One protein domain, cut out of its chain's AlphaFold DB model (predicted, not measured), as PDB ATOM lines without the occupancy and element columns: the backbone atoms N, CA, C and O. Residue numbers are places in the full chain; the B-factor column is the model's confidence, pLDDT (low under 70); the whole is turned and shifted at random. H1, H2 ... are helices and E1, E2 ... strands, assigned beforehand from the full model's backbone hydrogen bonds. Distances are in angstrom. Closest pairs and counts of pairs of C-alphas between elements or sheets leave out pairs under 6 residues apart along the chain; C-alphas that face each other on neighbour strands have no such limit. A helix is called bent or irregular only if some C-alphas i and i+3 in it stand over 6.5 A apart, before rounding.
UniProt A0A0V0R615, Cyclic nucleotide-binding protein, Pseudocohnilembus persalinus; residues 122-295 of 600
ATOM      1  N   GLN A 122     284.168 285.829 286.624       91.56
ATOM      2  CA  GLN A 122     285.303 286.691 286.275       91.56
ATOM      3  C   GLN A 122     285.370 286.793 284.750       91.56
ATOM      4  O   GLN A 122     285.455 285.765 284.084       91.56
ATOM      5  N   GLN A 123     285.328 288.007 284.208       89.12
ATOM      6  CA  GLN A 123     285.390 288.254 282.769       89.12
ATOM      7  C   GLN A 123     286.370 289.392 282.472       89.12
ATOM      8  O   GLN A 123     286.344 290.443 283.115       89.12
ATOM      9  N   GLN A 124     287.253 289.164 281.502       88.19
ATOM     10  CA  GLN A 124     288.106 290.195 280.918       88.19
ATOM     11  C   GLN A 124     287.388 290.801 279.710       88.19
ATOM     12  O   GLN A 124     286.697 290.092 278.977       88.19
ATOM     13  N   TYR A 125     287.553 292.105 279.509       83.06
ATOM     14  CA  TYR A 125     286.954 292.837 278.394       83.06
ATOM     15  C   TYR A 125     288.039 293.582 277.608       83.06
ATOM     16  O   TYR A 125     289.001 294.059 278.219       83.06
ATOM     17  N   PRO A 126     287.915 293.705 276.273       79.38
ATOM     18  CA  PRO A 126     288.857 294.483 275.480       79.38
ATOM     19  C   PRO A 126     288.740 295.984 275.806       79.38
ATOM     20  O   PRO A 126     287.670 296.453 276.210       79.38
ATOM     21  N   PRO A 127     289.817 296.768 275.628       80.31
ATOM     22  CA  PRO A 127     289.763 298.211 275.828       80.31
ATOM     23  C   PRO A 127     288.859 298.862 274.772       80.31
ATOM     24  O   PRO A 127     288.767 298.386 273.643       80.31
ATOM     25  N   GLY A 128     288.162 299.929 275.154       72.38
ATOM     26  CA  GLY A 128     287.092 300.543 274.366       72.38
ATOM     27  C   GLY A 128     285.721 299.865 274.513       72.38
ATOM     28  O   GLY A 128     284.720 300.463 274.122       72.38
ATOM     29  N   ALA A 129     285.623 298.673 275.120       78.75
ATOM     30  CA  ALA A 129     284.340 297.992 275.310       78.75
ATOM     31  C   ALA A 129     283.375 298.809 276.187       78.75
ATOM     32  O   ALA A 129     283.696 299.154 277.327       78.75
ATOM     33  N   ILE A 130     282.174 299.076 275.670       79.44
ATOM     34  CA  ILE A 130     281.090 299.758 276.385       79.44
ATOM     35  C   ILE A 130     280.220 298.705 277.085       79.44
ATOM     36  O   ILE A 130     279.665 297.820 276.441       79.44
ATOM     37  N   LEU A 131     280.103 298.809 278.410       80.50
ATOM     38  CA  LEU A 131     279.437 297.833 279.286       80.50
ATOM     39  C   LEU A 131     278.047 298.291 279.748       80.50
ATOM     40  O   LEU A 131     277.175 297.474 280.044       80.50
ATOM     41  N   THR A 132     277.843 299.606 279.814       79.94
ATOM     42  CA  THR A 132     276.541 300.255 280.013       79.94
ATOM     43  C   THR A 132     276.498 301.542 279.204       79.94
ATOM     44  O   THR A 132     277.533 302.156 278.940       79.94
ATOM     45  N   THR A 133     275.298 302.003 278.869       73.44
ATOM     46  CA  THR A 133     275.064 303.349 278.343       73.44
ATOM     47  C   THR A 133     274.215 304.161 279.314       73.44
ATOM     48  O   THR A 133     273.663 303.646 280.279       73.44
ATOM     49  N   HIS A 134     274.079 305.449 279.022       67.56
ATOM     50  CA  HIS A 134     273.285 306.428 279.763       67.56
ATOM     51  C   HIS A 134     271.758 306.335 279.475       67.56
ATOM     52  O   HIS A 134     271.025 307.308 279.667       67.56
ATOM     53  N   THR A 135     271.294 305.199 278.942       60.59
ATOM     54  CA  THR A 135     269.875 304.845 278.732       60.59
ATOM     55  C   THR A 135     269.635 303.356 279.005       60.59
ATOM     56  O   THR A 135     268.661 303.011 279.669       60.59
ATOM     57  N   SER A 136     270.544 302.470 278.578       61.06
ATOM     58  CA  SER A 136     270.497 301.025 278.847       61.06
ATOM     59  C   SER A 136     271.661 300.542 279.723       61.06
ATOM     60  O   SER A 136     272.836 300.720 279.396       61.06
ATOM     61  N   GLY A 137     271.333 299.885 280.837       63.16
ATOM     62  CA  GLY A 137     272.263 299.037 281.588       63.16
ATOM     63  C   GLY A 137     272.021 297.555 281.286       63.16
ATOM     64  O   GLY A 137     271.099 297.203 280.556       63.16
ATOM     65  N   THR A 138     272.825 296.675 281.882       72.62
ATOM     66  CA  THR A 138     272.518 295.233 281.939       72.62
ATOM     67  C   THR A 138     271.994 294.858 283.328       72.62
ATOM     68  O   THR A 138     272.208 295.594 284.293       72.62
ATOM     69  N   HIS A 139     271.356 293.697 283.488       81.75
ATOM     70  CA  HIS A 139     270.964 293.170 284.808       81.75
ATOM     71  C   HIS A 139     272.148 292.573 285.603       81.75
ATOM     72  O   HIS A 139     271.975 291.612 286.348       81.75
ATOM     73  N   ASN A 140     273.352 293.130 285.446       85.88
ATOM     74  CA  ASN A 140     274.564 292.673 286.118       85.88
ATOM     75  C   ASN A 140     275.231 293.798 286.910       85.88
ATOM     76  O   ASN A 140     275.482 294.877 286.375       85.88
ATOM     77  N   LEU A 141     275.598 293.528 288.156       90.06
ATOM     78  CA  LEU A 141     276.506 294.373 288.922       90.06
ATOM     79  C   LEU A 141     277.949 294.010 288.558       90.06
ATOM     80  O   LEU A 141     278.298 292.829 288.526       90.06
ATOM     81  N   PHE A 142     278.789 295.017 288.323       93.19
ATOM     82  CA  PHE A 142     280.198 294.822 287.987       93.19
ATOM     83  C   PHE A 142     281.106 295.329 289.109       93.19
ATOM     84  O   PHE A 142     280.941 296.454 289.586       93.19
ATOM     85  N   VAL A 143     282.093 294.517 289.496       94.25
ATOM     86  CA  VAL A 143     283.183 294.870 290.423       94.25
ATOM     87  C   VAL A 143     284.503 294.893 289.657       94.25
ATOM     88  O   VAL A 143     284.812 293.935 288.954       94.25
ATOM     89  N   VAL A 144     285.318 295.937 289.802       94.81
ATOM     90  CA  VAL A 144     286.639 296.001 289.152       94.81
ATOM     91  C   VAL A 144     287.655 295.180 289.958       94.81
ATOM     92  O   VAL A 144     287.980 295.552 291.087       94.81
ATOM     93  N   LYS A 145     288.180 294.081 289.397       93.25
ATOM     94  CA  LYS A 145     289.292 293.300 289.984       93.25
ATOM     95  C   LYS A 145     290.652 293.815 289.509       93.25
ATOM     96  O   LYS A 145     291.597 293.823 290.291       93.25
ATOM     97  N   GLN A 146     290.760 294.259 288.260       93.06
ATOM     98  CA  GLN A 146     291.988 294.796 287.662       93.06
ATOM     99  C   GLN A 146     291.637 295.797 286.549       93.06
ATOM    100  O   GLN A 146     290.504 295.792 286.070       93.06
ATOM    101  N   GLY A 147     292.587 296.651 286.156       92.00
ATOM    102  CA  GLY A 147     292.392 297.709 285.161       92.00
ATOM    103  C   GLY A 147     291.513 298.868 285.647       92.00
ATOM    104  O   GLY A 147     291.244 299.023 286.846       92.00
ATOM    105  N   ARG A 148     291.088 299.710 284.698       92.88
ATOM    106  CA  ARG A 148     290.301 300.930 284.940       92.88
ATOM    107  C   ARG A 148     289.109 301.017 283.988       92.88
ATOM    108  O   ARG A 148     289.183 300.629 282.822       92.88
ATOM    109  N   VAL A 149     288.013 301.583 284.487       92.50
ATOM    110  CA  VAL A 149     286.775 301.820 283.728       92.50
ATOM    111  C   VAL A 149     286.426 303.308 283.777       92.50
ATOM    112  O   VAL A 149     286.485 303.955 284.824       92.50
ATOM    113  N   LEU A 150     286.071 303.857 282.623       90.81
ATOM    114  CA  LEU A 150     285.635 305.228 282.402       90.81
ATOM    115  C   LEU A 150     284.121 305.331 282.601       90.81
ATOM    116  O   LEU A 150     283.368 304.660 281.899       90.81
ATOM    117  N   LEU A 151     283.664 306.202 283.501       92.25
ATOM    118  CA  LEU A 151     282.258 306.592 283.595       92.25
ATOM    119  C   LEU A 151     282.061 307.911 282.846       92.25
ATOM    120  O   LEU A 151     282.686 308.920 283.180       92.25
ATOM    121  N   TYR A 152     281.191 307.912 281.840       88.94
ATOM    122  CA  TYR A 152     280.978 309.038 280.928       88.94
ATOM    123  C   TYR A 152     279.488 309.322 280.709       88.94
ATOM    124  O   TYR A 152     278.625 308.526 281.064       88.94
ATOM    125  N   THR A 153     279.162 310.452 280.095       86.75
ATOM    126  CA  THR A 153     277.817 310.744 279.585       86.75
ATOM    127  C   THR A 153     277.899 311.498 278.256       86.75
ATOM    128  O   THR A 153     278.987 311.882 277.823       86.75
ATOM    129  N   GLN A 154     276.771 311.676 277.568       81.25
ATOM    130  CA  GLN A 154     276.725 312.426 276.307       81.25
ATOM    131  C   GLN A 154     276.956 313.920 276.546       81.25
ATOM    132  O   GLN A 154     276.275 314.522 277.380       81.25
ATOM    133  N   ALA A 155     277.836 314.537 275.755       80.56
ATOM    134  CA  ALA A 155     278.100 315.973 275.845       80.56
ATOM    135  C   ALA A 155     276.841 316.817 275.607       80.56
ATOM    136  O   ALA A 155     276.568 317.734 276.378       80.56
ATOM    137  N   ASN A 156     276.004 316.427 274.641       73.44
ATOM    138  CA  ASN A 156     274.738 317.092 274.317       73.44
ATOM    139  C   ASN A 156     273.771 317.184 275.520       73.44
ATOM    140  O   ASN A 156     272.931 318.077 275.552       73.44
ATOM    141  N   LYS A 157     273.886 316.293 276.523       75.56
ATOM    142  CA  LYS A 157     273.078 316.326 277.763       75.56
ATOM    143  C   LYS A 157     273.669 317.228 278.863       75.56
ATOM    144  O   LYS A 157     273.030 317.408 279.904       75.56
ATOM    145  N   ILE A 158     274.871 317.771 278.655       82.56
ATOM    146  CA  ILE A 158     275.582 318.690 279.558       82.56
ATOM    147  C   ILE A 158     275.716 320.080 278.925       82.56
ATOM    148  O   ILE A 158     275.187 321.040 279.473       82.56
ATOM    149  N   ASN A 159     276.391 320.190 277.779       80.31
ATOM    150  CA  ASN A 159     276.601 321.445 277.064       80.31
ATOM    151  C   ASN A 159     276.655 321.162 275.545       80.31
ATOM    152  O   ASN A 159     277.622 320.556 275.082       80.31
ATOM    153  N   PRO A 160     275.653 321.586 274.749       79.25
ATOM    154  CA  PRO A 160     275.602 321.308 273.311       79.25
ATOM    155  C   PRO A 160     276.617 322.117 272.483       79.25
ATOM    156  O   PRO A 160     276.733 321.885 271.287       79.25
ATOM    157  N   LYS A 161     277.358 323.053 273.099       82.19
ATOM    158  CA  LYS A 161     278.467 323.797 272.473       82.19
ATOM    159  C   LYS A 161     279.841 323.169 272.760       82.19
ATOM    160  O   LYS A 161     280.858 323.843 272.631       82.19
ATOM    161  N   TYR A 162     279.882 321.919 273.224       82.00
ATOM    162  CA  TYR A 162     281.119 321.197 273.517       82.00
ATOM    163  C   TYR A 162     281.529 320.303 272.340       82.00
ATOM    164  O   TYR A 162     280.726 319.516 271.848       82.00
ATOM    165  N   ASN A 163     282.786 320.409 271.901       78.69
ATOM    166  CA  ASN A 163     283.237 319.835 270.624       78.69
ATOM    167  C   ASN A 163     283.351 318.298 270.619       78.69
ATOM    168  O   ASN A 163     283.388 317.691 269.550       78.69
ATOM    169  N   LYS A 164     283.426 317.648 271.789       78.25
ATOM    170  CA  LYS A 164     283.525 316.183 271.907       78.25
ATOM    171  C   LYS A 164     282.155 315.561 272.147       78.25
ATOM    172  O   LYS A 164     281.337 316.110 272.870       78.25
ATOM    173  N   LYS A 165     281.928 314.355 271.614       75.75
ATOM    174  CA  LYS A 165     280.654 313.610 271.734       75.75
ATOM    175  C   LYS A 165     280.335 313.158 273.174       75.75
ATOM    176  O   LYS A 165     279.180 312.870 273.498       75.75
ATOM    177  N   TYR A 166     281.343 313.096 274.045       84.75
ATOM    178  CA  TYR A 166     281.260 312.570 275.408       84.75
ATOM    179  C   TYR A 166     281.854 313.543 276.436       84.75
ATOM    180  O   TYR A 166     282.694 314.380 276.113       84.75
ATOM    181  N   VAL A 167     281.433 313.392 277.693       86.25
ATOM    182  CA  VAL A 167     282.017 314.045 278.873       86.25
ATOM    183  C   VAL A 167     282.255 312.979 279.939       86.25
ATOM    184  O   VAL A 167     281.344 312.232 280.300       86.25
ATOM    185  N   ILE A 168     283.480 312.899 280.447       89.88
ATOM    186  CA  ILE A 168     283.904 312.005 281.524       89.88
ATOM    187  C   ILE A 168     283.391 312.555 282.855       89.88
ATOM    188  O   ILE A 168     283.603 313.721 283.186       89.88
ATOM    189  N   LEU A 169     282.742 311.694 283.633       90.00
ATOM    190  CA  LEU A 169     282.262 311.995 284.980       90.00
ATOM    191  C   LEU A 169     283.256 311.521 286.045       90.00
ATOM    192  O   LEU A 169     283.475 312.206 287.040       90.00
ATOM    193  N   GLN A 170     283.834 310.332 285.850       91.56
ATOM    194  CA  GLN A 170     284.745 309.688 286.796       91.56
ATOM    195  C   GLN A 170     285.554 308.582 286.098       91.56
ATOM    196  O   GLN A 170     285.104 308.002 285.114       91.56
ATOM    197  N   ILE A 171     286.722 308.240 286.643       92.06
ATOM    198  CA  ILE A 171     287.416 306.973 286.365       92.06
ATOM    199  C   ILE A 171     287.370 306.130 287.640       92.06
ATOM    200  O   ILE A 171     287.598 306.654 288.735       92.06
ATOM    201  N   ILE A 172     287.039 304.849 287.499       92.81
ATOM    202  CA  ILE A 172     286.942 303.879 288.595       92.81
ATOM    203  C   ILE A 172     287.968 302.753 288.415       92.81
ATOM    204  O   ILE A 172     288.332 302.391 287.297       92.81
ATOM    205  N   GLU A 173     288.457 302.223 289.534       92.44
ATOM    206  CA  GLU A 173     289.672 301.393 289.618       92.44
ATOM    207  C   GLU A 173     289.434 300.154 290.511       92.44
ATOM    208  O   GLU A 173     288.329 299.973 291.029       92.44
ATOM    209  N   LYS A 174     290.449 299.296 290.718       92.56
ATOM    210  CA  LYS A 174     290.360 298.055 291.524       92.56
ATOM    211  C   LYS A 174     289.598 298.259 292.848       92.56
ATOM    212  O   LYS A 174     289.898 299.160 293.631       92.56
ATOM    213  N   ASN A 175     288.653 297.359 293.126       91.81
ATOM    214  CA  ASN A 175     287.673 297.387 294.225       91.81
ATOM    215  C   ASN A 175     286.556 298.453 294.111       91.81
ATOM    216  O   ASN A 175     285.874 298.729 295.096       91.81
ATOM    217  N   SER A 176     286.325 299.030 292.928       91.62
ATOM    218  CA  SER A 176     285.123 299.836 292.648       91.62
ATOM    219  C   SER A 176     283.960 298.969 292.155       91.62
ATOM    220  O   SER A 176     284.179 297.886 291.613       91.62
ATOM    221  N   MET A 177     282.728 299.469 292.283       91.06
ATOM    222  CA  MET A 177     281.515 298.856 291.726       91.06
ATOM    223  C   MET A 177     280.734 299.852 290.871       91.06
ATOM    224  O   MET A 177     280.732 301.045 291.182       91.06
ATOM    225  N   PHE A 178     280.071 299.352 289.827       91.56
ATOM    226  CA  PHE A 178     279.205 300.134 288.942       91.56
ATOM    227  C   PHE A 178     278.018 299.308 288.409       91.56
ATOM    228  O   PHE A 178     277.916 298.100 288.634       91.56
ATOM    229  N   ASN A 179     277.120 299.982 287.683       88.38
ATOM    230  CA  ASN A 179     275.829 299.500 287.176       88.38
ATOM    231  C   ASN A 179     274.753 299.189 288.249       88.38
ATOM    232  O   ASN A 179     273.677 298.687 287.926       88.38
ATOM    233  N   GLU A 180     274.971 299.571 289.513       84.44
ATOM    234  CA  GLU A 180     274.009 299.396 290.618       84.44
ATOM    235  C   GLU A 180     272.556 299.815 290.316       84.44
ATOM    236  O   GLU A 180     271.624 299.087 290.654       84.44
ATOM    237  N   VAL A 181     272.357 300.987 289.703       79.94
ATOM    238  CA  VAL A 181     271.042 301.632 289.543       79.94
ATOM    239  C   VAL A 181     270.111 300.783 288.677       79.94
ATOM    240  O   VAL A 181     269.021 300.418 289.115       79.94
ATOM    241  N   TYR A 182     270.568 300.387 287.489       79.12
ATOM    242  CA  TYR A 182     269.812 299.507 286.600       79.12
ATOM    243  C   TYR A 182     269.683 298.091 287.178       79.12
ATOM    244  O   TYR A 182     268.604 297.500 287.145       79.12
ATOM    245  N   CYS A 183     270.755 297.554 287.773       82.12
ATOM    246  CA  CYS A 183     270.758 296.189 288.301       82.12
ATOM    247  C   CYS A 183     269.764 295.987 289.464       82.12
ATOM    248  O   CYS A 183     269.106 294.948 289.529       82.12
ATOM    249  N   LEU A 184     269.630 296.960 290.376       77.19
ATOM    250  CA  LEU A 184     268.801 296.821 291.584       77.19
ATOM    251  C   LEU A 184     267.462 297.559 291.548       77.19
ATOM    252  O   LEU A 184     266.536 297.113 292.226       77.19
ATOM    253  N   TYR A 185     267.343 298.643 290.780       76.00
ATOM    254  CA  TYR A 185     266.118 299.452 290.707       76.00
ATOM    255  C   TYR A 185     265.444 299.440 289.327       76.00
ATOM    256  O   TYR A 185     264.362 300.002 289.201       76.00
ATOM    257  N   GLU A 186     266.070 298.847 288.301       71.94
ATOM    258  CA  GLU A 186     265.613 298.897 286.893       71.94
ATOM    259  C   GLU A 186     265.368 300.332 286.385       71.94
ATOM    260  O   GLU A 186     264.536 300.586 285.517       71.94
ATOM    261  N   GLN A 187     266.119 301.288 286.943       74.62
ATOM    262  CA  GLN A 187     266.106 302.695 286.553       74.62
ATOM    263  C   GLN A 187     267.182 302.978 285.501       74.62
ATOM    264  O   GLN A 187     268.255 302.370 285.512       74.62
ATOM    265  N   GLU A 188     266.908 303.940 284.619       71.69
ATOM    266  CA  GLU A 188     267.859 304.409 283.607       71.69
ATOM    267  C   GLU A 188     269.178 304.873 284.243       71.69
ATOM    268  O   GLU A 188     269.203 305.619 285.231       71.69
ATOM    269  N   GLN A 189     270.294 304.441 283.652       76.56
ATOM    270  CA  GLN A 189     271.615 304.896 284.068       76.56
ATOM    271  C   GLN A 189     271.846 306.342 283.637       76.56
ATOM    272  O   GLN A 189     271.586 306.718 282.502       76.56
ATOM    273  N   ILE A 190     272.432 307.147 284.520       80.50
ATOM    274  CA  ILE A 190     272.845 308.528 284.202       80.50
ATOM    275  C   ILE A 190     274.242 308.608 283.558       80.50
ATOM    276  O   ILE A 190     274.684 309.693 283.175       80.50
ATOM    277  N   TYR A 191     274.923 307.466 283.427       86.38
ATOM    278  CA  TYR A 191     276.260 307.322 282.858       86.38
ATOM    279  C   TYR A 191     276.372 306.066 281.980       86.38
ATOM    280  O   TYR A 191     275.741 305.047 282.250       86.38
ATOM    281  N   GLY A 192     277.212 306.128 280.950       85.94
ATOM    282  CA  GLY A 192     277.788 304.944 280.315       85.94
ATOM    283  C   GLY A 192     279.099 304.538 280.990       85.94
ATOM    284  O   GLY A 192     279.742 305.359 281.647       85.94
ATOM    285  N   ALA A 193     279.492 303.277 280.826       89.69
ATOM    286  CA  ALA A 193     280.734 302.716 281.352       89.69
ATOM    287  C   ALA A 193     281.554 302.090 280.214       89.69
ATOM    288  O   ALA A 193     281.029 301.250 279.483       89.69
ATOM    289  N   MET A 194     282.823 302.485 280.067       86.38
ATOM    290  CA  MET A 194     283.742 302.016 279.019       86.38
ATOM    291  C   MET A 194     285.059 301.507 279.622       86.38
ATOM    292  O   MET A 194     285.619 302.131 280.519       86.38
ATOM    293  N   VAL A 195     285.579 300.388 279.126       86.62
ATOM    294  CA  VAL A 195     286.857 299.795 279.557       86.62
ATOM    295  C   VAL A 195     288.045 300.570 278.978       86.62
ATOM    296  O   VAL A 195     288.033 300.901 277.796       86.62
ATOM    297  N   LEU A 196     289.080 300.846 279.782       85.25
ATOM    298  CA  LEU A 196     290.258 301.610 279.337       85.25
ATOM    299  C   LEU A 196     291.503 300.753 279.073       85.25
ATOM    300  O   LEU A 196     292.209 301.004 278.099       85.25
ATOM    301  N   ASP A 197     291.786 299.766 279.926       86.81
ATOM    302  CA  ASP A 197     293.052 299.020 279.899       86.81
ATOM    303  C   ASP A 197     292.875 297.586 279.382       86.81
ATOM    304  O   ASP A 197     291.844 296.951 279.618       86.81
ATOM    305  N   LYS A 198     293.901 297.048 278.704       81.81
ATOM    306  CA  LYS A 198     293.879 295.696 278.102       81.81
ATOM    307  C   LYS A 198     293.720 294.566 279.128       81.81
ATOM    308  O   LYS A 198     293.204 293.504 278.790       81.81
ATOM    309  N   ASP A 199     294.165 294.785 280.360       85.75
ATOM    310  CA  ASP A 199     294.149 293.843 281.482       85.75
ATOM    311  C   ASP A 199     292.926 294.019 282.405       85.75
ATOM    312  O   ASP A 199     292.897 293.482 283.513       85.75
ATOM    313  N   THR A 200     291.897 294.760 281.970       87.69
ATOM    314  CA  THR A 200     290.710 295.020 282.795       87.69
ATOM    315  C   THR A 200     289.902 293.743 283.041       87.69
ATOM    316  O   THR A 200     289.155 293.275 282.178       87.69
ATOM    317  N   GLN A 201     290.027 293.196 284.254       92.19
ATOM    318  CA  GLN A 201     289.237 292.073 284.759       92.19
ATOM    319  C   GLN A 201     288.107 292.584 285.652       92.19
ATOM    320  O   GLN A 201     288.349 293.278 286.647       92.19
ATOM    321  N   LEU A 202     286.876 292.184 285.340       93.44
ATOM    322  CA  LEU A 202     285.688 292.483 286.131       93.44
ATOM    323  C   LEU A 202     285.099 291.209 286.745       93.44
ATOM    324  O   LEU A 202     285.210 290.116 286.191       93.44
ATOM    325  N   LEU A 203     284.442 291.366 287.890       94.25
ATOM    326  CA  LEU A 203     283.596 290.349 288.508       94.25
ATOM    327  C   LEU A 203     282.137 290.734 288.263       94.25
ATOM    328  O   LEU A 203     281.687 291.782 288.725       94.25
ATOM    329  N   GLN A 204     281.418 289.894 287.531       92.69
ATOM    330  CA  GLN A 204     280.029 290.086 287.138       92.69
ATOM    331  C   GLN A 204     279.102 289.277 288.052       92.69
ATOM    332  O   GLN A 204     279.262 288.060 288.178       92.69
ATOM    333  N   LEU A 205     278.115 289.944 288.652       90.88
ATOM    334  CA  LEU A 205     277.039 289.332 289.436       90.88
ATOM    335  C   LEU A 205     275.685 289.601 288.773       90.88
ATOM    336  O   LEU A 205     275.247 290.747 288.702       90.88
ATOM    337  N   ASP A 206     275.015 288.538 288.340       87.00
ATOM    338  CA  ASP A 206     273.644 288.582 287.821       87.00
ATOM    339  C   ASP A 206     272.650 288.995 288.926       87.00
ATOM    340  O   ASP A 206     272.736 288.506 290.059       87.00
ATOM    341  N   LYS A 207     271.671 289.848 288.594       84.38
ATOM    342  CA  LYS A 207     270.530 290.214 289.450       84.38
ATOM    343  C   LYS A 207     269.880 288.999 290.129       84.38
ATOM    344  O   LYS A 207     269.538 289.077 291.310       84.38
ATOM    345  N   GLN A 208     269.741 287.874 289.426       83.81
ATOM    346  CA  GLN A 208     269.144 286.641 289.956       83.81
ATOM    347  C   GLN A 208     269.937 286.029 291.122       83.81
ATOM    348  O   GLN A 208     269.357 285.339 291.964       83.81
ATOM    349  N   ASN A 209     271.244 286.297 291.206       85.38
ATOM    350  CA  ASN A 209     272.135 285.712 292.207       85.38
ATOM    351  C   ASN A 209     272.230 286.521 293.511       85.38
ATOM    352  O   ASN A 209     272.734 285.992 294.498       85.38
ATOM    353  N   PHE A 210     271.724 287.761 293.574       81.31
ATOM    354  CA  PHE A 210     271.838 288.618 294.772       81.31
ATOM    355  C   PHE A 210     271.307 287.961 296.059       81.31
ATOM    356  O   PHE A 210     271.907 288.118 297.119       81.31
ATOM    357  N   LYS A 211     270.239 287.159 295.960       78.94
ATOM    358  CA  LYS A 211     269.672 286.360 297.068       78.94
ATOM    359  C   LYS A 211     270.655 285.377 297.726       78.94
ATOM    360  O   LYS A 211     270.393 284.929 298.833       78.94
ATOM    361  N   TYR A 212     271.761 285.034 297.062       80.50
ATOM    362  CA  TYR A 212     272.819 284.166 297.594       80.50
ATOM    363  C   TYR A 212     274.060 284.944 298.064       80.50
ATOM    364  O   TYR A 212     274.997 284.350 298.590       80.50
ATOM    365  N   VAL A 213     274.096 286.260 297.838       77.38
ATOM    366  CA  VAL A 213     275.296 287.112 297.953       77.38
ATOM    367  C   VAL A 213     275.103 288.268 298.948       77.38
ATOM    368  O   VAL A 213     276.068 288.918 299.351       77.38
ATOM    369  N   SER A 214     273.867 288.502 299.385       75.62
ATOM    370  CA  SER A 214     273.487 289.511 300.375       75.62
ATOM    371  C   SER A 214     272.286 289.040 301.193       75.62
ATOM    372  O   SER A 214     271.308 288.558 300.621       75.62
ATOM    373  N   ASP A 215     272.352 289.234 302.509       76.31
ATOM    374  CA  ASP A 215     271.186 289.250 303.397       76.31
ATOM    375  C   ASP A 215     270.344 290.528 303.190       76.31
ATOM    376  O   ASP A 215     270.711 291.413 302.410       76.31
ATOM    377  N   ALA A 216     269.191 290.618 303.865       73.38
ATOM    378  CA  ALA A 216     268.287 291.766 303.761       73.38
ATOM    379  C   ALA A 216     268.986 293.078 304.160       73.38
ATOM    380  O   ALA A 216     269.004 294.032 303.381       73.38
ATOM    381  N   ASP A 217     269.646 293.086 305.319       73.31
ATOM    382  CA  ASP A 217     270.368 294.227 305.883       73.31
ATOM    383  C   ASP A 217     271.471 294.740 304.943       73.31
ATOM    384  O   ASP A 217     271.622 295.952 304.741       73.31
ATOM    385  N   CYS A 218     272.249 293.846 304.317       73.62
ATOM    386  CA  CYS A 218     273.233 294.255 303.321       73.62
ATOM    387  C   CYS A 218     272.566 294.712 302.021       73.62
ATOM    388  O   CYS A 218     273.086 295.629 301.390       73.62
ATOM    389  N   LEU A 219     271.429 294.142 301.609       76.19
ATOM    390  CA  LEU A 219     270.668 294.637 300.456       76.19
ATOM    391  C   LEU A 219     270.198 296.080 300.671       76.19
ATOM    392  O   LEU A 219     270.348 296.902 299.767       76.19
ATOM    393  N   GLU A 220     269.702 296.420 301.861       76.56
ATOM    394  CA  GLU A 220     269.341 297.794 302.226       76.56
ATOM    395  C   GLU A 220     270.563 298.714 302.341       76.56
ATOM    396  O   GLU A 220     270.568 299.808 301.773       76.56
ATOM    397  N   THR A 221     271.645 298.248 302.971       77.50
ATOM    398  CA  THR A 221     272.915 298.992 303.077       77.50
ATOM    399  C   THR A 221     273.499 299.318 301.695       77.50
ATOM    400  O   THR A 221     273.928 300.445 301.437       77.50
ATOM    401  N   LEU A 222     273.490 298.345 300.779       76.38
ATOM    402  CA  LEU A 222     273.947 298.509 299.400       76.38
ATOM    403  C   LEU A 222     273.033 299.479 298.642       76.38
ATOM    404  O   LEU A 222     273.528 300.447 298.069       76.38
ATOM    405  N   ARG A 223     271.708 299.295 298.717       81.56
ATOM    406  CA  ARG A 223     270.701 300.222 298.167       81.56
ATOM    407  C   ARG A 223     270.945 301.670 298.618       81.56
ATOM    408  O   ARG A 223     271.040 302.565 297.777       81.56
ATOM    409  N   ALA A 224     271.124 301.907 299.917       78.00
ATOM    410  CA  ALA A 224     271.413 303.234 300.464       78.00
ATOM    411  C   ALA A 224     272.742 303.812 299.931       78.00
ATOM    412  O   ALA A 224     272.781 304.958 299.475       78.00
ATOM    413  N   SER A 225     273.811 303.007 299.907       80.94
ATOM    414  CA  SER A 225     275.113 303.394 299.340       80.94
ATOM    415  C   SER A 225     274.999 303.808 297.866       80.94
ATOM    416  O   SER A 225     275.512 304.852 297.456       80.94
ATOM    417  N   PHE A 226     274.256 303.034 297.075       84.75
ATOM    418  CA  PHE A 226     274.045 303.255 295.646       84.75
ATOM    419  C   PHE A 226     273.191 304.489 295.351       84.75
ATOM    420  O   PHE A 226     273.534 305.259 294.454       84.75
ATOM    421  N   GLN A 227     272.150 304.765 296.145       82.25
ATOM    422  CA  GLN A 227     271.442 306.047 296.064       82.25
ATOM    423  C   GLN A 227     272.357 307.229 296.415       82.25
ATOM    424  O   GLN A 227     272.260 308.281 295.782       82.25
ATOM    425  N   GLY A 228     273.280 307.058 297.368       79.75
ATOM    426  CA  GLY A 228     274.336 308.031 297.656       79.75
ATOM    427  C   GLY A 228     275.219 308.318 296.435       79.75
ATOM    428  O   GLY A 228     275.368 309.479 296.047       79.75
ATOM    429  N   ARG A 229     275.737 307.272 295.774       83.12
ATOM    430  CA  ARG A 229     276.558 307.407 294.553       83.12
ATOM    431  C   ARG A 229     275.785 308.039 293.392       83.12
ATOM    432  O   ARG A 229     276.300 308.951 292.750       83.12
ATOM    433  N   TYR A 230     274.529 307.650 293.183       85.00
ATOM    434  CA  TYR A 230     273.649 308.232 292.163       85.00
ATOM    435  C   TYR A 230     273.381 309.731 292.396       85.00
ATOM    436  O   TYR A 230     273.446 310.533 291.462       85.00
ATOM    437  N   ARG A 231     273.144 310.146 293.651       84.00
ATOM    438  CA  ARG A 231     273.005 311.567 294.027       84.00
ATOM    439  C   ARG A 231     274.306 312.344 293.789       84.00
ATOM    440  O   ARG A 231     274.251 313.457 293.267       84.00
ATOM    441  N   LEU A 232     275.464 311.759 294.110       86.19
ATOM    442  CA  LEU A 232     276.779 312.353 293.837       86.19
ATOM    443  C   LEU A 232     277.022 312.532 292.329       86.19
ATOM    444  O   LEU A 232     277.397 313.616 291.895       86.19
ATOM    445  N   GLN A 233     276.738 311.511 291.520       86.69
ATOM    446  CA  GLN A 233     276.865 311.567 290.061       86.69
ATOM    447  C   GLN A 233     275.922 312.610 289.435       86.69
ATOM    448  O   GLN A 233     276.362 313.391 288.593       86.69
ATOM    449  N   LYS A 234     274.661 312.716 289.894       87.88
ATOM    450  CA  LYS A 234     273.762 313.815 289.481       87.88
ATOM    451  C   LYS A 234     274.315 315.191 289.856       87.88
ATOM    452  O   LYS A 234     274.207 316.118 289.057       87.88
ATOM    453  N   ARG A 235     274.930 315.334 291.038       88.44
ATOM    454  CA  ARG A 235     275.581 316.585 291.455       88.44
ATOM    455  C   ARG A 235     276.751 316.943 290.534       88.44
ATOM    456  O   ARG A 235     276.810 318.087 290.101       88.44
ATOM    457  N   ILE A 236     277.601 315.978 290.179       88.94
ATOM    458  CA  ILE A 236     278.712 316.171 289.229       88.94
ATOM    459  C   ILE A 236     278.176 316.608 287.857       88.94
ATOM    460  O   ILE A 236     278.592 317.643 287.349       88.94
ATOM    461  N   ILE A 237     277.188 315.901 287.294       89.06
ATOM    462  CA  ILE A 237     276.551 316.273 286.014       89.06
ATOM    463  C   ILE A 237     276.001 317.710 286.062       89.06
ATOM    464  O   ILE A 237     276.213 318.483 285.129       89.06
ATOM    465  N   ASN A 238     275.339 318.096 287.156       89.06
ATOM    466  CA  ASN A 238     274.800 319.448 287.323       89.06
ATOM    467  C   ASN A 238     275.882 320.520 287.548       89.06
ATOM    468  O   ASN A 238     275.654 321.673 287.201       89.06
ATOM    469  N   GLN A 239     277.055 320.170 288.085       88.94
ATOM    470  CA  GLN A 239     278.202 321.082 288.153       88.94
ATOM    471  C   GLN A 239     278.818 321.297 286.765       88.94
ATOM    472  O   GLN A 239     279.066 322.438 286.385       88.94
ATOM    473  N   LEU A 240     279.001 320.225 285.986       88.19
ATOM    474  CA  LEU A 240     279.572 320.282 284.634       88.19
ATOM    475  C   LEU A 240     278.683 321.057 283.642       88.19
ATOM    476  O   LEU A 240     279.204 321.721 282.752       88.19
ATOM    477  N   LYS A 241     277.352 321.028 283.824       88.50
ATOM    478  CA  LYS A 241     276.380 321.818 283.035       88.50
ATOM    479  C   LYS A 241     276.594 323.330 283.102       88.50
ATOM    480  O   LYS A 241     276.236 324.029 282.162       88.50
ATOM    481  N   ASN A 242     277.170 323.826 284.195       87.69
ATOM    482  CA  ASN A 242     277.343 325.258 284.437       87.69
ATOM    483  C   ASN A 242     278.709 325.787 283.954       87.69
ATOM    484  O   ASN A 242     279.029 326.947 284.204       87.69
ATOM    485  N   LEU A 243     279.527 324.950 283.302       88.44
ATOM    486  CA  LEU A 243     280.861 325.311 282.814       88.44
ATOM    487  C   LEU A 243     280.839 325.745 281.344       88.44
ATOM    488  O   LEU A 243     280.092 325.202 280.522       88.44
ATOM    489  N   THR A 244     281.726 326.678 280.989       90.31
ATOM    490  CA  THR A 244     282.006 326.978 279.577       90.31
ATOM    491  C   THR A 244     282.703 325.784 278.899       90.31
ATOM    492  O   THR A 244     283.347 324.987 279.587       90.31
ATOM    493  N   PRO A 245     282.627 325.637 277.560       89.81
ATOM    494  CA  PRO A 245     283.290 324.536 276.851       89.81
ATOM    495  C   PRO A 245     284.798 324.435 277.140       89.81
ATOM    496  O   PRO A 245     285.322 323.340 277.319       89.81
ATOM    497  N   GLU A 246     285.481 325.574 277.268       89.00
ATOM    498  CA  GLU A 246     286.908 325.657 277.605       89.00
ATOM    499  C   GLU A 246     287.203 325.211 279.042       89.00
ATOM    500  O   GLU A 246     288.152 324.465 279.283       89.00
ATOM    501  N   GLN A 247     286.389 325.637 280.014       90.50
ATOM    502  CA  GLN A 247     286.508 325.190 281.407       90.50
ATOM    503  C   GLN A 247     286.252 323.685 281.526       90.50
ATOM    504  O   GLN A 247     286.923 323.004 282.304       90.50
ATOM    505  N   LEU A 248     285.308 323.169 280.733       89.19
ATOM    506  CA  LEU A 248     284.986 321.754 280.667       89.19
ATOM    507  C   LEU A 248     286.170 320.951 280.105       89.19
ATOM    508  O   LEU A 248     286.666 320.082 280.814       89.19
ATOM    509  N   GLU A 249     286.704 321.283 278.921       90.94
ATOM    510  CA  GLU A 249     287.866 320.573 278.346       90.94
ATOM    511  C   GLU A 249     289.079 320.641 279.292       90.94
ATOM    512  O   GLU A 249     289.721 319.623 279.545       90.94
ATOM    513  N   ASN A 250     289.344 321.788 279.928       91.38
ATOM    514  CA  ASN A 250     290.414 321.899 280.926       91.38
ATOM    515  C   ASN A 250     290.204 320.977 282.144       91.38
ATOM    516  O   ASN A 250     291.160 320.339 282.595       91.38
ATOM    517  N   GLN A 251     288.978 320.837 282.668       89.50
ATOM    518  CA  GLN A 251     288.695 319.849 283.720       89.50
ATOM    519  C   GLN A 251     288.892 318.408 283.234       89.50
ATOM    520  O   GLN A 251     289.456 317.595 283.966       89.50
ATOM    521  N   GLN A 252     288.463 318.092 282.010       90.00
ATOM    522  CA  GLN A 252     288.590 316.756 281.418       90.00
ATOM    523  C   GLN A 252     290.066 316.371 281.224       90.00
ATOM    524  O   GLN A 252     290.495 315.302 281.661       90.00
ATOM    525  N   LEU A 253     290.874 317.278 280.665       90.38
ATOM    526  CA  LEU A 253     292.318 317.103 280.515       90.38
ATOM    527  C   LEU A 253     293.020 316.948 281.871       90.38
ATOM    528  O   LEU A 253     293.898 316.098 282.003       90.38
ATOM    529  N   ASN A 254     292.632 317.716 282.894       90.25
ATOM    530  CA  ASN A 254     293.222 317.601 284.230       90.25
ATOM    531  C   ASN A 254     292.845 316.281 284.928       90.25
ATOM    532  O   ASN A 254     293.705 315.652 285.544       90.25
ATOM    533  N   LEU A 255     291.603 315.809 284.777       88.56
ATOM    534  CA  LEU A 255     291.156 314.502 285.275       88.56
ATOM    535  C   LEU A 255     291.975 313.354 284.658       88.56
ATOM    536  O   LEU A 255     292.351 312.419 285.366       88.56
ATOM    537  N   LEU A 256     292.290 313.448 283.362       89.25
ATOM    538  CA  LEU A 256     293.078 312.454 282.626       89.25
ATOM    539  C   LEU A 256     294.579 312.507 282.948       89.25
ATOM    540  O   LEU A 256     295.185 311.459 283.190       89.25
ATOM    541  N   LYS A 257     295.164 313.712 283.038       89.38
ATOM    542  CA  LYS A 257     296.553 313.928 283.487       89.38
ATOM    543  C   LYS A 257     296.784 313.327 284.874       89.38
ATOM    544  O   LYS A 257     297.697 312.526 285.041       89.38
ATOM    545  N   ASN A 258     295.894 313.606 285.830       88.06
ATOM    546  CA  ASN A 258     295.966 313.088 287.204       88.06
ATOM    547  C   ASN A 258     295.852 311.552 287.316       88.06
ATOM    548  O   ASN A 258     296.019 311.003 288.404       88.06
ATOM    549  N   ARG A 259     295.532 310.851 286.220       85.06
ATOM    550  CA  ARG A 259     295.405 309.386 286.150       85.06
ATOM    551  C   ARG A 259     296.342 308.742 285.122       85.06
ATOM    552  O   ARG A 259     296.201 307.550 284.855       85.06
ATOM    553  N   ASN A 260     297.298 309.493 284.567       86.81
ATOM    554  CA  ASN A 260     298.236 309.035 283.533       86.81
ATOM    555  C   ASN A 260     297.532 308.363 282.335       86.81
ATOM    556  O   ASN A 260     297.925 307.283 281.888       86.81
ATOM    557  N   ILE A 261     296.463 308.984 281.823       86.19
ATOM    558  CA  ILE A 261     295.734 308.516 280.634       86.19
ATOM    559  C   ILE A 261     295.831 309.571 279.531       86.19
ATOM    560  O   ILE A 261     295.549 310.747 279.744       86.19
ATOM    561  N   GLN A 262     296.232 309.141 278.336       84.12
ATOM    562  CA  GLN A 262     296.321 309.999 277.153       84.12
ATOM    563  C   GLN A 262     294.911 310.226 276.574       84.12
ATOM    564  O   GLN A 262     294.269 309.233 276.219       84.12
ATOM    565  N   PRO A 263     294.431 311.479 276.418       82.12
ATOM    566  CA  PRO A 263     293.091 311.765 275.884       82.12
ATOM    567  C   PRO A 263     292.836 311.109 274.522       82.12
ATOM    568  O   PRO A 263     291.814 310.458 274.331       82.12
ATOM    569  N   GLN A 264     293.849 311.149 273.650       83.31
ATOM    570  CA  GLN A 264     293.874 310.523 272.325       83.31
ATOM    571  C   GLN A 264     293.438 309.048 272.332       83.31
ATOM    572  O   GLN A 264     292.796 308.604 271.390       83.31
ATOM    573  N   LYS A 265     293.734 308.272 273.388       81.06
ATOM    574  CA  LYS A 265     293.297 306.866 273.475       81.06
ATOM    575  C   LYS A 265     291.780 306.745 273.634       81.06
ATOM    576  O   LYS A 265     291.182 305.864 273.033       81.06
ATOM    577  N   ILE A 266     291.166 307.642 274.405       81.12
ATOM    578  CA  ILE A 266     289.715 307.670 274.627       81.12
ATOM    579  C   ILE A 266     289.004 308.222 273.389       81.12
ATOM    580  O   ILE A 266     288.027 307.631 272.934       81.12
ATOM    581  N   ASP A 267     289.532 309.302 272.805       80.06
ATOM    582  CA  ASP A 267     289.030 309.857 271.544       80.06
ATOM    583  C   ASP A 267     289.087 308.798 270.415       80.06
ATOM    584  O   ASP A 267     288.106 308.620 269.687       80.06
ATOM    585  N   ASN A 268     290.161 307.999 270.338       79.75
ATOM    586  CA  ASN A 268     290.263 306.860 269.417       79.75
ATOM    587  C   ASN A 268     289.203 305.777 269.679       79.75
ATOM    588  O   ASN A 268     288.563 305.349 268.722       79.75
ATOM    589  N   TYR A 269     288.966 305.351 270.930       79.88
ATOM    590  CA  TYR A 269     287.936 304.339 271.224       79.88
ATOM    591  C   TYR A 269     286.532 304.804 270.821       79.88
ATOM    592  O   TYR A 269     285.800 304.049 270.182       79.88
ATOM    593  N   PHE A 270     286.164 306.056 271.118       71.12
ATOM    594  CA  PHE A 270     284.873 306.598 270.684       71.12
ATOM    595  C   PHE A 270     284.762 306.743 269.161       71.12
ATOM    596  O   PHE A 270     283.655 306.636 268.638       71.12
ATOM    597  N   THR A 271     285.873 306.943 268.448       67.38
ATOM    598  CA  THR A 271     285.884 307.029 266.977       67.38
ATOM    599  C   THR A 271     285.764 305.637 266.346       67.38
ATOM    600  O   THR A 271     284.805 305.375 265.627       67.38
ATOM    601  N   GLN A 272     286.623 304.690 266.738       62.28
ATOM    602  CA  GLN A 272     286.588 303.298 266.264       62.28
ATOM    603  C   GLN A 272     285.235 302.610 266.529       62.28
ATOM    604  O   GLN A 272     284.756 301.849 265.691       62.28
ATOM    605  N   SER A 273     284.571 302.928 267.651       50.56
ATOM    606  CA  SER A 273     283.226 302.421 267.979       50.56
ATOM    607  C   SER A 273     282.083 302.953 267.096       50.56
ATOM    608  O   SER A 273     280.940 302.532 267.269       50.56
ATOM    609  N   LEU A 274     282.362 303.892 266.184       42.81
ATOM    610  CA  LEU A 274     281.395 304.442 265.225       42.81
ATOM    611  C   LEU A 274     281.639 303.952 263.791       42.81
ATOM    612  O   LEU A 274     280.677 303.814 263.038       42.81
ATOM    613  N   ASP A 275     282.893 303.682 263.425       37.09
ATOM    614  CA  ASP A 275     283.258 303.296 262.057       37.09
ATOM    615  C   ASP A 275     282.999 301.801 261.781       37.09
ATOM    616  O   ASP A 275     282.572 301.434 260.681       37.09
ATOM    617  N   ASN A 276     283.150 300.930 262.790       38.06
ATOM    618  CA  ASN A 276     282.810 299.505 262.684       38.06
ATOM    619  C   ASN A 276     281.286 299.272 262.697       38.06
ATOM    620  O   ASN A 276     280.718 298.794 263.676       38.06
ATOM    621  N   LYS A 277     280.617 299.511 261.561       40.66
ATOM    622  CA  LYS A 277     279.178 299.220 261.355       40.66
ATOM    623  C   LYS A 277     278.771 297.765 261.660       40.66
ATOM    624  O   LYS A 277     277.593 297.510 261.911       40.66
ATOM    625  N   ASN A 278     279.723 296.828 261.639       34.12
ATOM    626  CA  ASN A 278     279.498 295.409 261.930       34.12
ATOM    627  C   ASN A 278     279.643 295.063 263.423       34.12
ATOM    628  O   ASN A 278     278.922 294.186 263.902       34.12
ATOM    629  N   ASP A 279     280.482 295.784 264.177       37.34
ATOM    630  CA  ASP A 279     280.483 295.700 265.640       37.34
ATOM    631  C   ASP A 279     279.315 296.526 266.174       37.34
ATOM    632  O   ASP A 279     279.460 297.661 266.633       37.34
ATOM    633  N   LYS A 280     278.120 295.927 266.154       31.20
ATOM    634  CA  LYS A 280     277.023 296.411 266.992       31.20
ATOM    635  C   LYS A 280     277.555 296.513 268.417       31.20
ATOM    636  O   LYS A 280     277.826 295.486 269.041       31.20
ATOM    637  N   ILE A 281     277.649 297.739 268.939       38.53
ATOM    638  CA  ILE A 281     277.840 297.982 270.370       38.53
ATOM    639  C   ILE A 281     276.865 297.049 271.089       38.53
ATOM    640  O   ILE A 281     275.662 297.090 270.816       38.53
ATOM    641  N   VAL A 282     277.360 296.190 271.988       34.38
ATOM    642  CA  VAL A 282     276.524 295.189 272.678       34.38
ATOM    643  C   VAL A 282     275.742 295.841 273.829       34.38
ATOM    644  O   VAL A 282     275.651 295.353 274.953       34.38
ATOM    645  N   THR A 283     275.125 296.981 273.516       36.06
ATOM    646  CA  THR A 283     273.905 297.457 274.147       36.06
ATOM    647  C   THR A 283     272.849 296.368 274.041       36.06
ATOM    648  O   THR A 283     272.142 296.255 273.039       36.06
ATOM    649  N   TYR A 284     272.717 295.587 275.111       35.97
ATOM    650  CA  TYR A 284     271.524 294.800 275.387       35.97
ATOM    651  C   TYR A 284     270.339 295.761 275.572       35.97
ATOM    652  O   TYR A 284     270.001 296.159 276.687       35.97
ATOM    653  N   PHE A 285     269.726 296.174 274.462       31.53
ATOM    654  CA  PHE A 285     268.482 296.936 274.449       31.53
ATOM    655  C   PHE A 285     267.342 296.042 274.945       31.53
ATOM    656  O   PHE A 285     266.653 295.384 274.165       31.53
ATOM    657  N   TYR A 286     267.160 296.003 276.263       36.41
ATOM    658  CA  TYR A 286     266.033 295.325 276.886       36.41
ATOM    659  C   TYR A 286     264.735 296.017 276.449       36.41
ATOM    660  O   TYR A 286     264.552 297.215 276.681       36.41
ATOM    661  N   LYS A 287     263.853 295.282 275.761       37.12
ATOM    662  CA  LYS A 287     262.607 295.839 275.217       37.12
ATOM    663  C   LYS A 287     261.698 296.307 276.354       37.12
ATOM    664  O   LYS A 287     261.526 295.598 277.345       37.12
ATOM    665  N   GLY A 288     261.047 297.461 276.176       36.16
ATOM    666  CA  GLY A 288     260.152 298.048 277.185       36.16
ATOM    667  C   GLY A 288     259.033 297.105 277.655       36.16
ATOM    668  O   GLY A 288     258.634 297.153 278.813       36.16
ATOM    669  N   GLU A 289     258.607 296.174 276.799       40.41
ATOM    670  CA  GLU A 289     257.623 295.116 277.078       40.41
ATOM    671  C   GLU A 289     257.992 294.219 278.277       40.41
ATOM    672  O   GLU A 289     257.112 293.698 278.965       40.41
ATOM    673  N   GLN A 290     259.287 294.031 278.559       42.22
ATOM    674  CA  GLN A 290     259.728 293.264 279.727       42.22
ATOM    675  C   GLN A 290     259.655 294.075 281.026       42.22
ATOM    676  O   GLN A 290     259.559 293.470 282.088       42.22
ATOM    677  N   ARG A 291     259.598 295.415 280.975       40.75
ATOM    678  CA  ARG A 291     259.442 296.257 282.175       40.75
ATOM    679  C   ARG A 291     258.104 296.002 282.865       40.75
ATOM    680  O   ARG A 291     258.077 295.856 284.081       40.75
ATOM    681  N   GLU A 292     257.006 295.882 282.117       41.94
ATOM    682  CA  GLU A 292     255.709 295.526 282.712       41.94
ATOM    683  C   GLU A 292     255.681 294.102 283.269       41.94
ATOM    684  O   GLU A 292     255.099 293.866 284.326       41.94
ATOM    685  N   LYS A 293     256.297 293.143 282.567       42.19
ATOM    686  CA  LYS A 293     256.364 291.746 283.021       42.19
ATOM    687  C   LYS A 293     257.215 291.628 284.291       42.19
ATOM    688  O   LYS A 293     256.805 290.952 285.232       42.19
ATOM    689  N   ASN A 294     258.330 292.354 284.369       40.44
ATOM    690  CA  ASN A 294     259.154 292.466 285.572       40.44
ATOM    691  C   ASN A 294     258.419 293.185 286.713       40.44
ATOM    692  O   ASN A 294     258.478 292.704 287.839       40.44
ATOM    693  N   LEU A 295     257.683 294.273 286.444       43.59
ATOM    694  CA  LEU A 295     256.857 294.962 287.449       43.59
ATOM    695  C   LEU A 295     255.752 294.051 287.999       43.59
ATOM    696  O   LEU A 295     255.641 293.913 289.210       43.59
TER     697      LEU A 295
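This is residues 122 to 295 of the 600 residues of the protein "Cyclic nucleotide-binding protein" of Pseudocohnilembus persalinus (UniProt A0A0V0R615). Two small antiparallel sheets sit next to each other, and the long helix H3 runs past one side of the body, from the end where H2 lies, by H1 and edge strand E5, to the end where H4 lies. H4 packs on E5, H5 is near E6, residues 274 to 280, of which 274 and 275 belong to H5, stick out, and the long link after H5 leads to H6, away from the rest. The printed part has 174 residues, with six named helices and seven named strands, along the chain E1 E2 E3 E4 E5 H1 E6 E7 H2 H3 H4 H5 H6. The sheet orders are E2 E6 E4 E5 and E1 E7 E3; the class is mixed, helices and strands. The whole is compact, with a radius of gyration of the C-alphas of 16.5 A and spans of 46 by 35 by 34 A.

Begin at E1, residues 122 to 124, which pairs with E7, residues 201 to 206: N 123 and O 202 are 2.9 A apart. On the other side of E7 is E3, residues 140 to 144, with N 203 and O 143 at 2.8 A. In the other sheet, E2, residues 130 to 132, neighbours E6, residues 192 to 195, with N 131 and O 193 at 2.8 A. E4, residues 149 to 154, neighbours E6, with N 150 and O 194 at 2.8 A, and makes a hairpin with E5, residues 166 to 172, with N 151 and O 170 at 2.8 A. E5, H1 at residues 180 to 185, and E6 make a split strand-helix-strand unit, two strands running the same way with E4 between them, and its crossover is right-handed. H2, residues 207 to 212, is irregular, with C-alphas 208 and 211 7.1 A apart. H3, residues 216 to 240, touches H1 with residues 223 to 230 alone, closest at the C-alphas of Glu 180 and Phe 226, 6.3 A, at a steep tilt of 61 degrees, opposite ways. H3, H4, residues 245 to 257, and H5, residues 263 to 275, each only graze the sheet of E5; the closest C-alphas of E5 and H4 are those of Ile 168 and Gln 252, 6.7 A apart. H6, residues 289 to 295, is on neither sheet. In H1, H3 and H4 every O i to N i+4 pair is within hydrogen-bond range; H5 has 8 of 9, H6 2 of 3, and H2 0 of 2, with 2 of its 3 O i to N i+3 pairs within range.

Find C-alpha 122 at (285.303, 286.691, 286.275), where E1 begins. E4 spans 16.4 A, E5 16.8 A and E7 16.3 A. Look for C-alpha 216 at (268.287, 291.766, 303.761); from there H3 runs 36.1 A to C-alpha 240. H4 spans 18.2 A, H5 19.0 A, and H6 ends at C-alpha 295, (256.857, 294.962, 287.449).

The C-alphas farthest apart are those of Tyr 212 and Glu 246, 48.2 A. The printed part has no cut. The links E4 to E5 and H5 to H6 are long. The model's pLDDT averages 77.8 over the printed part and is under 70 at residues 134 to 137 and 271 to 295.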